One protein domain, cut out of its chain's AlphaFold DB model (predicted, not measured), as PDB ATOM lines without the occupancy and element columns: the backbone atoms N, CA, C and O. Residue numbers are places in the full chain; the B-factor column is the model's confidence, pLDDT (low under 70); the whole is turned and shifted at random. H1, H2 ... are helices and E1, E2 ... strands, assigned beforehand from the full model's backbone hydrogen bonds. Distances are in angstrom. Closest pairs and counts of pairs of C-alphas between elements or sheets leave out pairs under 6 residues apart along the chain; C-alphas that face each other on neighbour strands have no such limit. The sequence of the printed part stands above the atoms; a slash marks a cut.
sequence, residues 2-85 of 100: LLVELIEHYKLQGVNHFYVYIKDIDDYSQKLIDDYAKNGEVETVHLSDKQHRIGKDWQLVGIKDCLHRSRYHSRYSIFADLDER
ATOM      1  N   LEU A   2      27.710  -1.262  -9.163       91.50
ATOM      2  CA  LEU A   2      28.460  -0.767 -10.340       91.50
ATOM      3  C   LEU A   2      27.603  -0.360 -11.554       91.50
ATOM      4  O   LEU A   2      27.941   0.600 -12.236       91.50
ATOM      5  N   LEU A   3      26.491  -1.058 -11.811       93.75
ATOM      6  CA  LEU A   3      25.566  -0.742 -12.906       93.75
ATOM      7  C   LEU A   3      24.985   0.676 -12.803       93.75
ATOM      8  O   LEU A   3      25.025   1.433 -13.768       93.75
ATOM      9  N   VAL A   4      24.467   1.034 -11.625       95.00
ATOM     10  CA  VAL A   4      23.868   2.355 -11.374       95.00
ATOM     11  C   VAL A   4      24.936   3.429 -11.472       95.00
ATOM     12  O   VAL A   4      24.742   4.436 -12.139       95.00
ATOM     13  N   GLU A   5      26.092   3.185 -10.858       95.62
ATOM     14  CA  GLU A   5      27.217   4.111 -10.925       95.62
ATOM     15  C   GLU A   5      27.693   4.342 -12.363       95.62
ATOM     16  O   GLU A   5      28.041   5.468 -12.693       95.62
ATOM     17  N   LEU A   6      27.710   3.313 -13.219       96.12
ATOM     18  CA  LEU A   6      28.099   3.453 -14.623       96.12
ATOM     19  C   LEU A   6      27.095   4.316 -15.388       96.12
ATOM     20  O   LEU A   6      27.500   5.265 -16.060       96.12
ATOM     21  N   ILE A   7      25.804   3.995 -15.281       96.06
ATOM     22  CA  ILE A   7      24.743   4.706 -16.005       96.06
ATOM     23  C   ILE A   7      24.721   6.174 -15.577       96.06
ATOM     24  O   ILE A   7      24.827   7.067 -16.418       96.06
ATOM     25  N   GLU A   8      24.672   6.434 -14.272       96.19
ATOM     26  CA  GLU A   8      24.599   7.797 -13.746       96.19
ATOM     27  C   GLU A   8      25.887   8.589 -14.012       96.19
ATOM     28  O   GLU A   8      25.818   9.755 -14.403       96.19
ATOM     29  N   HIS A   9      27.068   7.963 -13.908       96.25
ATOM     30  CA  HIS A   9      28.330   8.614 -14.286       96.25
ATOM     31  C   HIS A   9      28.315   9.066 -15.743       96.25
ATOM     32  O   HIS A   9      28.617  10.221 -16.035       96.25
ATOM     33  N   TYR A  10      27.951   8.185 -16.675       96.81
ATOM     34  CA  TYR A  10      27.971   8.534 -18.094       96.81
ATOM     35  C   TYR A  10      26.847   9.496 -18.490       96.81
ATOM     36  O   TYR A  10      27.068  10.323 -19.376       96.81
ATOM     37  N   LYS A  11      25.702   9.491 -17.793       96.00
ATOM     38  CA  LYS A  11      24.690  10.554 -17.916       96.00
ATOM     39  C   LYS A  11      25.277  11.921 -17.563       96.00
ATOM     40  O   LYS A  11      25.112  12.863 -18.334       96.00
ATOM     41  N   LEU A  12      26.048  12.020 -16.474       95.56
ATOM     42  CA  LEU A  12      26.773  13.252 -16.123       95.56
ATOM     43  C   LEU A  12      27.838  13.635 -17.164       95.56
ATOM     44  O   LEU A  12      28.118  14.817 -17.345       95.56
ATOM     45  N   GLN A  13      28.412  12.663 -17.878       95.94
ATOM     46  CA  GLN A  13      29.332  12.919 -18.994       95.94
ATOM     47  C   GLN A  13      28.629  13.296 -20.314       95.94
ATOM     48  O   GLN A  13      29.314  13.551 -21.309       95.94
ATOM     49  N   GLY A  14      27.293  13.355 -20.335       94.88
ATOM     50  CA  GLY A  14      26.489  13.746 -21.495       94.88
ATOM     51  C   GLY A  14      26.045  12.591 -22.402       94.88
ATOM     52  O   GLY A  14      25.608  12.837 -23.526       94.88
ATOM     53  N   VAL A  15      26.144  11.337 -21.947       95.19
ATOM     54  CA  VAL A  15      25.584  10.180 -22.667       95.19
ATOM     55  C   VAL A  15      24.061  10.192 -22.552       95.19
ATOM     56  O   VAL A  15      23.507  10.343 -21.467       95.19
ATOM     57  N   ASN A  16      23.383  10.022 -23.687       92.31
ATOM     58  CA  ASN A  16      21.928  10.132 -23.811       92.31
ATOM     59  C   ASN A  16      21.227   8.808 -24.156       92.31
ATOM     60  O   ASN A  16      20.000   8.766 -24.170       92.31
ATOM     61  N   HIS A  17      21.978   7.742 -24.439       93.00
ATOM     62  CA  HIS A  17      21.427   6.425 -24.740       93.00
ATOM     63  C   HIS A  17      22.427   5.319 -24.407       93.00
ATOM     64  O   HIS A  17      23.624   5.462 -24.668       93.00
ATOM     65  N   PHE A  18      21.928   4.207 -23.868       96.12
ATOM     66  CA  PHE A  18      22.744   3.085 -23.411       96.12
ATOM     67  C   PHE A  18      22.293   1.777 -24.060       96.12
ATOM     68  O   PHE A  18      21.136   1.391 -23.938       96.12
ATOM     69  N   TYR A  19      23.230   1.049 -24.667       96.06
ATOM     70  CA  TYR A  19      23.042  -0.362 -25.008       96.06
ATOM     71  C   TYR A  19      23.716  -1.226 -23.944       96.06
ATOM     72  O   TYR A  19      24.928  -1.118 -23.746       96.06
ATOM     73  N   VAL A  20      22.958  -2.099 -23.280       96.00
ATOM     74  CA  VAL A  20      23.480  -2.970 -22.217       96.00
ATOM     75  C   VAL A  20      23.362  -4.431 -22.636       96.00
ATOM     76  O   VAL A  20      22.266  -4.970 -22.780       96.00
ATOM     77  N   TYR A  21      24.513  -5.079 -22.829       95.00
ATOM     78  CA  TYR A  21      24.608  -6.481 -23.237       95.00
ATOM     79  C   TYR A  21      24.730  -7.374 -22.008       95.00
ATOM     80  O   TYR A  21      25.707  -7.297 -21.267       95.00
ATOM     81  N   ILE A  22      23.734  -8.229 -21.805       93.06
ATOM     82  CA  ILE A  22      23.585  -9.043 -20.602       93.06
ATOM     83  C   ILE A  22      23.840 -10.500 -20.966       93.06
ATOM     84  O   ILE A  22      23.089 -11.084 -21.744       93.06
ATOM     85  N   LYS A  23      24.893 -11.092 -20.396       89.44
ATOM     86  CA  LYS A  23      25.097 -12.546 -20.429       89.44
ATOM     87  C   LYS A  23      24.447 -13.191 -19.207       89.44
ATOM     88  O   LYS A  23      23.517 -13.968 -19.349       89.44
ATOM     89  N   ASP A  24      24.918 -12.809 -18.026       88.12
ATOM     90  CA  ASP A  24      24.396 -13.258 -16.740       88.12
ATOM     91  C   ASP A  24      24.067 -12.020 -15.900       88.12
ATOM     92  O   ASP A  24      24.799 -11.027 -15.944       88.12
ATOM     93  N   ILE A  25      22.972 -12.064 -15.144       92.38
ATOM     94  CA  ILE A  25      22.539 -10.967 -14.275       92.38
ATOM     95  C   ILE A  25      21.791 -11.533 -13.072       92.38
ATOM     96  O   ILE A  25      21.050 -12.506 -13.192       92.38
ATOM     97  N   ASP A  26      22.021 -10.948 -11.901       94.31
ATOM     98  CA  ASP A  26      21.290 -11.299 -10.688       94.31
ATOM     99  C   ASP A  26      19.927 -10.588 -10.618       94.31
ATOM    100  O   ASP A  26      19.721  -9.539 -11.232       94.31
ATOM    101  N   ASP A  27      19.006 -11.126  -9.814       95.94
ATOM    102  CA  ASP A  27      17.635 -10.615  -9.680       95.94
ATOM    103  C   ASP A  27      17.555  -9.135  -9.278       95.94
ATOM    104  O   ASP A  27      16.600  -8.439  -9.632       95.94
ATOM    105  N   TYR A  28      18.517  -8.640  -8.495       95.00
ATOM    106  CA  TYR A  28      18.515  -7.247  -8.058       95.00
ATOM    107  C   TYR A  28      18.979  -6.322  -9.184       95.00
ATOM    108  O   TYR A  28      18.313  -5.327  -9.473       95.00
ATOM    109  N   SER A  29      20.072  -6.672  -9.863       95.69
ATOM    110  CA  SER A  29      20.545  -5.938 -11.040       95.69
ATOM    111  C   SER A  29      19.523  -5.962 -12.182       95.69
ATOM    112  O   SER A  29      19.362  -4.945 -12.857       95.69
ATOM    113  N   GLN A  30      18.777  -7.061 -12.353       96.31
ATOM    114  CA  GLN A  30      17.693  -7.150 -13.337       96.31
ATOM    115  C   GLN A  30      16.588  -6.125 -13.047       96.31
ATOM    116  O   GLN A  30      16.197  -5.370 -13.929       96.31
ATOM    117  N   LYS A  31      16.139  -6.006 -11.791       96.44
ATOM    118  CA  LYS A  31      15.128  -4.999 -11.420       96.44
ATOM    119  C   LYS A  31      15.582  -3.571 -11.713       96.44
ATOM    120  O   LYS A  31      14.769  -2.748 -12.115       96.44
ATOM    121  N   LEU A  32      16.862  -3.277 -11.487       95.94
ATOM    122  CA  LEU A  32      17.422  -1.957 -11.768       95.94
ATOM    123  C   LEU A  32      17.467  -1.673 -13.268       95.94
ATOM    124  O   LEU A  32      17.052  -0.598 -13.689       95.94
ATOM    125  N   ILE A  33      17.954  -2.621 -14.077       96.75
ATOM    126  CA  ILE A  33      18.047  -2.403 -15.523       96.75
ATOM    127  C   ILE A  33      16.667  -2.311 -16.179       96.75
ATOM    128  O   ILE A  33      16.491  -1.516 -17.097       96.75
ATOM    129  N   ASP A  34      15.682  -3.050 -15.664       96.75
ATOM    130  CA  ASP A  34      14.294  -2.979 -16.122       96.75
ATOM    131  C   ASP A  34      13.676  -1.595 -15.877       96.75
ATOM    132  O   ASP A  34      12.910  -1.110 -16.710       96.75
ATOM    133  N   ASP A  35      14.018  -0.933 -14.766       96.62
ATOM    134  CA  ASP A  35      13.547   0.425 -14.470       96.62
ATOM    135  C   ASP A  35      14.129   1.452 -15.458       96.62
ATOM    136  O   ASP A  35      13.379   2.208 -16.081       96.62
ATOM    137  N   TYR A  36      15.443   1.401 -15.711       96.38
ATOM    138  CA  TYR A  36      16.081   2.245 -16.731       96.38
ATOM    139  C   TYR A  36      15.540   1.972 -18.141       96.38
ATOM    140  O   TYR A  36      15.327   2.903 -18.923       96.38
ATOM    141  N   ALA A  37      15.290   0.703 -18.475       96.62
ATOM    142  CA  ALA A  37      14.733   0.324 -19.768       96.62
ATOM    143  C   ALA A  37      13.300   0.840 -19.943       96.62
ATOM    144  O   ALA A  37      12.947   1.365 -20.999       96.62
ATOM    145  N   LYS A  38      12.481   0.772 -18.888       96.44
ATOM    146  CA  LYS A  38      11.114   1.309 -18.884       96.44
ATOM    147  C   LYS A  38      11.075   2.822 -19.117       96.44
ATOM    148  O   LYS A  38      10.144   3.303 -19.761       96.44
ATOM    149  N   ASN A  39      12.075   3.555 -18.632       93.19
ATOM    150  CA  ASN A  39      12.206   5.000 -18.854       93.19
ATOM    151  C   ASN A  39      12.775   5.354 -20.241       93.19
ATOM    152  O   ASN A  39      12.846   6.531 -20.590       93.19
ATOM    153  N   GLY A  40      13.162   4.357 -21.047       91.69
ATOM    154  CA  GLY A  40      13.757   4.552 -22.372       91.69
ATOM    155  C   GLY A  40      15.223   4.990 -22.341       91.69
ATOM    156  O   GLY A  40      15.761   5.385 -23.373       91.69
ATOM    157  N   GLU A  41      15.875   4.926 -21.178       92.00
ATOM    158  CA  GLU A  41      17.280   5.314 -21.008       92.00
ATOM    159  C   GLU A  41      18.230   4.210 -21.496       92.00
ATOM    160  O   GLU A  41      19.301   4.493 -22.037       92.00
ATOM    161  N   VAL A  42      17.817   2.949 -21.331       96.31
ATOM    162  CA  VAL A  42      18.604   1.758 -21.668       96.31
ATOM    163  C   VAL A  42      17.843   0.847 -22.633       96.31
ATOM    164  O   VAL A  42      16.679   0.528 -22.418       96.31
ATOM    165  N   GLU A  43      18.536   0.337 -23.648       96.00
ATOM    166  CA  GLU A  43      18.121  -0.828 -24.428       96.00
ATOM    167  C   GLU A  43      18.934  -2.057 -23.987       96.00
ATOM    168  O   GLU A  43      20.168  -2.065 -24.058       96.00
ATOM    169  N   THR A  44      18.254  -3.107 -23.520       95.81
ATOM    170  CA  THR A  44      18.898  -4.350 -23.073       95.81
ATOM    171  C   THR A  44      18.972  -5.386 -24.194       95.81
ATOM    172  O   THR A  44      18.016  -5.614 -24.938       95.81
ATOM    173  N   VAL A  45      20.115  -6.064 -24.301       94.75
ATOM    174  CA  VAL A  45      20.336  -7.171 -25.240       94.75
ATOM    175  C   VAL A  45      20.810  -8.392 -24.461       94.75
ATOM    176  O   VAL A  45      21.947  -8.444 -23.998       94.75
ATOM    177  N   HIS A  46      19.945  -9.397 -24.334       92.50
ATOM    178  CA  HIS A  46      20.294 -10.655 -23.674       92.50
ATOM    179  C   HIS A  46      21.024 -11.592 -24.641       92.50
ATOM    180  O   HIS A  46      20.498 -11.980 -25.689       92.50
ATOM    181  N   LEU A  47      22.253 -11.958 -24.289       89.31
ATOM    182  CA  LEU A  47      23.084 -12.887 -25.043       89.31
ATOM    183  C   LEU A  47      22.624 -14.326 -24.770       89.31
ATOM    184  O   LEU A  47      22.267 -14.682 -23.654       89.31
ATOM    185  N   SER A  48      22.582 -15.164 -25.808       80.94
ATOM    186  CA  SER A  48      21.974 -16.495 -25.703       80.94
ATOM    187  C   SER A  48      22.904 -17.537 -25.086       80.94
ATOM    188  O   SER A  48      23.950 -17.832 -25.652       80.94
ATOM    189  N   ASP A  49      22.434 -18.253 -24.065       71.62
ATOM    190  CA  ASP A  49      23.154 -19.402 -23.486       71.62
ATOM    191  C   ASP A  49      23.231 -20.640 -24.394       71.62
ATOM    192  O   ASP A  49      23.928 -21.609 -24.089       71.62
ATOM    193  N   LYS A  50      22.528 -20.641 -25.535       68.56
ATOM    194  CA  LYS A  50      22.458 -21.805 -26.438       68.56
ATOM    195  C   LYS A  50      23.800 -22.153 -27.078       68.56
ATOM    196  O   LYS A  50      23.962 -23.257 -27.590       68.56
ATOM    197  N   GLN A  51      24.745 -21.218 -27.087       66.06
ATOM    198  CA  GLN A  51      26.099 -21.452 -27.569       66.06
ATOM    199  C   GLN A  51      27.050 -21.326 -26.386       66.06
ATOM    200  O   GLN A  51      27.211 -20.245 -25.828       66.06
ATOM    201  N   HIS A  52      27.689 -22.431 -26.005       65.19
ATOM    202  CA  HIS A  52      28.663 -22.449 -24.918       65.19
ATOM    203  C   HIS A  52      29.955 -21.753 -25.377       65.19
ATOM    204  O   HIS A  52      30.909 -22.394 -25.813       65.19
ATOM    205  N   ARG A  53      29.946 -20.417 -25.376       71.44
ATOM    206  CA  ARG A  53      31.103 -19.576 -25.698       71.44
ATOM    207  C   ARG A  53      31.764 -19.079 -24.418       71.44
ATOM    208  O   ARG A  53      31.093 -18.864 -23.408       71.44
ATOM    209  N   ILE A  54      33.076 -18.868 -24.472       77.06
ATOM    210  CA  ILE A  54      33.839 -18.306 -23.351       77.06
ATOM    211  C   ILE A  54      33.435 -16.830 -23.189       77.06
ATOM    212  O   ILE A  54      33.110 -16.171 -24.174       77.06
ATOM    213  N   GLY A  55      33.457 -16.282 -21.966       77.38
ATOM    214  CA  GLY A  55      32.996 -14.909 -21.687       77.38
ATOM    215  C   GLY A  55      33.572 -13.836 -22.625       77.38
ATOM    216  O   GLY A  55      32.842 -12.964 -23.089       77.38
ATOM    217  N   LYS A  56      34.848 -13.963 -23.014       83.62
ATOM    218  CA  LYS A  56      35.505 -13.061 -23.976       83.62
ATOM    219  C   LYS A  56      34.836 -13.050 -25.358       83.62
ATOM    220  O   LYS A  56      34.750 -12.004 -25.995       83.62
ATOM    221  N   ASP A  57      34.344 -14.191 -25.827       87.12
ATOM    222  CA  ASP A  57      33.673 -14.277 -27.127       87.12
ATOM    223  C   ASP A  57      32.331 -13.543 -27.102       87.12
ATOM    224  O   ASP A  57      31.935 -12.940 -28.099       87.12
ATOM    225  N   TRP A  58      31.643 -13.563 -25.958       87.94
ATOM    226  CA  TRP A  58      30.410 -12.807 -25.753       87.94
ATOM    227  C   TRP A  58      30.654 -11.302 -25.712       87.94
ATOM    228  O   TRP A  58      29.908 -10.560 -26.350       87.94
ATOM    229  N   GLN A  59      31.741 -10.860 -25.075       88.94
ATOM    230  CA  GLN A  59      32.159  -9.457 -25.116       88.94
ATOM    231  C   GLN A  59      32.409  -8.999 -26.563       88.94
ATOM    232  O   GLN A  59      31.911  -7.956 -26.980       88.94
ATOM    233  N   LEU A  60      33.095  -9.812 -27.379       91.75
ATOM    234  CA  LEU A  60      33.322  -9.506 -28.798       91.75
ATOM    235  C   LEU A  60      32.026  -9.441 -29.617       91.75
ATOM    236  O   LEU A  60      31.927  -8.626 -30.535       91.75
ATOM    237  N   VAL A  61      31.043 -10.295 -29.316       91.00
ATOM    238  CA  VAL A  61      29.713 -10.234 -29.944       91.00
ATOM    239  C   VAL A  61      29.010  -8.931 -29.570       91.00
ATOM    240  O   VAL A  61      28.556  -8.229 -30.471       91.00
ATOM    241  N   GLY A  62      28.981  -8.585 -28.280       92.69
ATOM    242  CA  GLY A  62      28.354  -7.356 -27.793       92.69
ATOM    243  C   GLY A  62      28.983  -6.098 -28.391       92.69
ATOM    244  O   GLY A  62      28.270  -5.241 -28.902       92.69
ATOM    245  N   ILE A  63      30.318  -6.023 -28.440       93.62
ATOM    246  CA  ILE A  63      31.034  -4.893 -29.054       93.62
ATOM    247  C   ILE A  63      30.673  -4.753 -30.538       93.62
ATOM    248  O   ILE A  63      30.399  -3.648 -31.004       93.62
ATOM    249  N   LYS A  64      30.655  -5.859 -31.293       94.44
ATOM    250  CA  LYS A  64      30.329  -5.820 -32.726       94.44
ATOM    251  C   LYS A  64      28.889  -5.380 -32.973       94.44
ATOM    252  O   LYS A  64      28.674  -4.514 -33.816       94.44
ATOM    253  N   ASP A  65      27.927  -5.955 -32.256       94.31
ATOM    254  CA  ASP A  65      26.514  -5.588 -32.399       94.31
ATOM    255  C   ASP A  65      26.291  -4.116 -32.018       94.31
ATOM    256  O   ASP A  65      25.710  -3.357 -32.793       94.31
ATOM    257  N   CYS A  66      26.869  -3.676 -30.897       94.62
ATOM    258  CA  CYS A  66      26.759  -2.299 -30.417       94.62
ATOM    259  C   CYS A  66      27.342  -1.297 -31.413       94.62
ATOM    260  O   CYS A  66      26.684  -0.316 -31.747       94.62
ATOM    261  N   LEU A  67      28.526  -1.582 -31.966       94.75
ATOM    262  CA  LEU A  67      29.142  -0.750 -33.000       94.75
ATOM    263  C   LEU A  67      28.251  -0.619 -34.242       94.75
ATOM    264  O   LEU A  67      28.161   0.454 -34.841       94.75
ATOM    265  N   HIS A  68      27.606  -1.711 -34.653       94.50
ATOM    266  CA  HIS A  68      26.704  -1.688 -35.799       94.50
ATOM    267  C   HIS A  68      25.432  -0.883 -35.518       94.50
ATOM    268  O   HIS A  68      25.026  -0.103 -36.382       94.50
ATOM    269  N   ARG A  69      24.838  -1.025 -34.327       92.44
ATOM    270  CA  ARG A  69      23.652  -0.263 -33.905       92.44
ATOM    271  C   ARG A  69      23.945   1.227 -33.751       92.44
ATOM    272  O   ARG A  69      23.191   2.056 -34.254       92.44
ATOM    273  N   SER A  70      25.062   1.576 -33.114       92.25
ATOM    274  CA  SER A  70      25.372   2.967 -32.780       92.25
ATOM    275  C   SER A  70      25.776   3.812 -33.990       92.25
ATOM    276  O   SER A  70      25.589   5.030 -33.958       92.25
ATOM    277  N   ARG A  71      26.249   3.186 -35.083       90.81
ATOM    278  CA  ARG A  71      26.763   3.854 -36.296       90.81
ATOM    279  C   ARG A  71      25.852   4.957 -36.848       90.81
ATOM    280  O   ARG A  71      26.363   5.926 -37.402       90.81
ATOM    281  N   TYR A  72      24.533   4.797 -36.748       87.56
ATOM    282  CA  TYR A  72      23.561   5.775 -37.257       87.56
ATOM    283  C   TYR A  72      22.787   6.498 -36.152       87.56
ATOM    284  O   TYR A  72      21.979   7.373 -36.448       87.56
ATOM    285  N   HIS A  73      23.032   6.138 -34.893       88.75
ATOM    286  CA  HIS A  73      22.346   6.700 -33.736       88.75
ATOM    287  C   HIS A  73      23.168   7.798 -33.052       88.75
ATOM    288  O   HIS A  73      22.615   8.725 -32.464       88.75
ATOM    289  N   SER A  74      24.501   7.727 -33.111       91.12
ATOM    290  CA  SER A  74      25.367   8.655 -32.382       91.12
ATOM    291  C   SER A  74      26.646   8.971 -33.153       91.12
ATOM    292  O   SER A  74      27.219   8.113 -33.818       91.12
ATOM    293  N   ARG A  75      27.121  10.219 -33.046       92.44
ATOM    294  CA  ARG A  75      28.396  10.655 -33.647       92.44
ATOM    295  C   ARG A  75      29.611  10.070 -32.920       92.44
ATOM    296  O   ARG A  75      30.632   9.811 -33.549       92.44
ATOM    297  N   TYR A  76      29.483   9.865 -31.611       93.50
ATOM    298  CA  TYR A  76      30.498   9.278 -30.742       93.50
ATOM    299  C   TYR A  76      29.879   8.119 -29.956       93.50
ATOM    300  O   TYR A  76      28.679   8.116 -29.681       93.50
ATOM    301  N   SER A  77      30.683   7.118 -29.609       94.25
ATOM    302  CA  SER A  77      30.259   5.977 -28.792       94.25
ATOM    303  C   SER A  77      31.367   5.607 -27.817       94.25
ATOM    304  O   SER A  77      32.545   5.693 -28.160       94.25
ATOM    305  N   ILE A  78      30.976   5.183 -26.619       94.94
ATOM    306  CA  ILE A  78      31.876   4.687 -25.581       94.94
ATOM    307  C   ILE A  78      31.585   3.200 -25.399       94.94
ATOM    308  O   ILE A  78      30.429   2.804 -25.271       94.94
ATOM    309  N   PHE A  79      32.638   2.391 -25.391       94.94
ATOM    310  CA  PHE A  79      32.585   0.993 -24.978       94.94
ATOM    311  C   PHE A  79      33.283   0.927 -23.625       94.94
ATOM    312  O   PHE A  79      34.452   1.297 -23.547       94.94
ATOM    313  N   ALA A  80      32.553   0.539 -22.585       93.62
ATOM    314  CA  ALA A  80      33.046   0.531 -21.214       93.62
ATOM    315  C   ALA A  80      32.616  -0.750 -20.503       93.62
ATOM    316  O   ALA A  80      31.470  -1.188 -20.660       93.62
ATOM    317  N   ASP A  81      33.520  -1.305 -19.704       91.94
ATOM    318  CA  ASP A  81      33.186  -2.350 -18.741       91.94
ATOM    319  C   ASP A  81      32.545  -1.730 -17.473       91.94
ATOM    320  O   ASP A  81      32.636  -0.524 -17.219       91.94
ATOM    321  N   LEU A  82      31.832  -2.537 -16.672       91.56
ATOM    322  CA  LEU A  82      31.030  -2.046 -15.532       91.56
ATOM    323  C   LEU A  82      31.850  -1.305 -14.462       91.56
ATOM    324  O   LEU A  82      31.314  -0.446 -13.752       91.56
ATOM    325  N   ASP A  83      33.129  -1.629 -14.338       92.31
ATOM    326  CA  ASP A  83      34.087  -1.072 -13.387       92.31
ATOM    327  C   ASP A  83      34.916   0.099 -13.946       92.31
ATOM    328  O   ASP A  83      35.717   0.683 -13.219       92.31
ATOM    329  N   GLU A  84      34.683   0.516 -15.193       93.38
ATOM    330  CA  GLU A  84      35.448   1.586 -15.836       93.38
ATOM    331  C   GLU A  84      34.726   2.935 -15.816       93.38
ATOM    332  O   GLU A  84      33.515   3.039 -16.043       93.38
ATOM    333  N   ARG A  85      35.482   4.012 -15.589       92.94
ATOM    334  CA  ARG A  85      34.977   5.388 -15.637       92.94
ATOM    335  C   ARG A  85      35.928   6.254 -16.447       92.94
ATOM    336  O   ARG A  85      37.097   6.391 -16.102       92.94
TER     337      ARG A  85
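What this domain is: This is residues 2 to 85 of the 100 residues of a protein of Ancylostoma duodenale (UniProt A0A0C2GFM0). Two short parallel strands, E1 and E2, make a narrow ribbon through the middle of the domain, with H3 along one side and H1 and H2, loosely side by side, on the other. After H3 a tail with no named element, residues 71 to 85, runs back past the ribbon from the H3 side to the H1 side. The printed part has 84 residues, with three named helices and two named strands in the order H1, E1, H2, E2, H3; the sheet's order is E1, E2, parallel, and the class is mixed, helices and strands. The whole is compact, with a radius of gyration of the C-alphas of 12.9 A, and rounded, spanning 36 by 30 by 23 A.

Where its parts are: E1 is residues 18 to 22, with C-alpha 18 at (22.744, 3.085, -23.411), and E2 is residues 42 to 46. H2, residues 27 to 38, measures 16.4 A from first to last C-alpha. H1, residues 2 to 12, measures 15.3 A and begins with C-alpha 2 at (28.460, -0.767, -10.340). H3, residues 55 to 70, is the longest helix at 22.4 A and ends with C-alpha 70 at (25.372, 2.967, -32.780).

How they stand to each other: E1 and E2 are parallel neighbours, with 22 degrees between their directions. N 20 and O 43 are 2.9 A apart and N 43 and O 18 are 2.8 A apart, both within hydrogen-bond range. E1, H2 and E2 form a strand-helix-strand unit, two parallel neighbour strands with a helix between them in the chain, and its crossover is right-handed. The closest C-alphas of H2 and E2 are those of Tyr 36 and Val 42, 5.6 A apart; H2 and E1 are near each other. The closest C-alphas of H3 and E1 are those of Tyr 21 and Gly 62, 6.0 A apart. H1 and H2 are close but not clearly touching, at a shallow tilt of 25 degrees, the same way; their closest C-alphas, of Leu 3 and Ser 29, are 7.5 A apart. The closest C-alphas of H1 and E1, of Ile 7 and Phe 18, are 7.8 A apart. H3 is apart from H1 and H2, and H1 is apart from E2. In H1, H2 and H3 every O i to N i+4 pair is within hydrogen-bond range.

The domain as a whole: The C-alphas farthest apart, of Leu 12 and His 52, are 36.8 A apart. The printed part has no cut. The links H1 to E1, E1 to H2 and H2 to E2 are tight, and E2 to H3 is short; no link is long. The mean pLDDT of the printed part is 91.6, with residues 50 to 52 under 70.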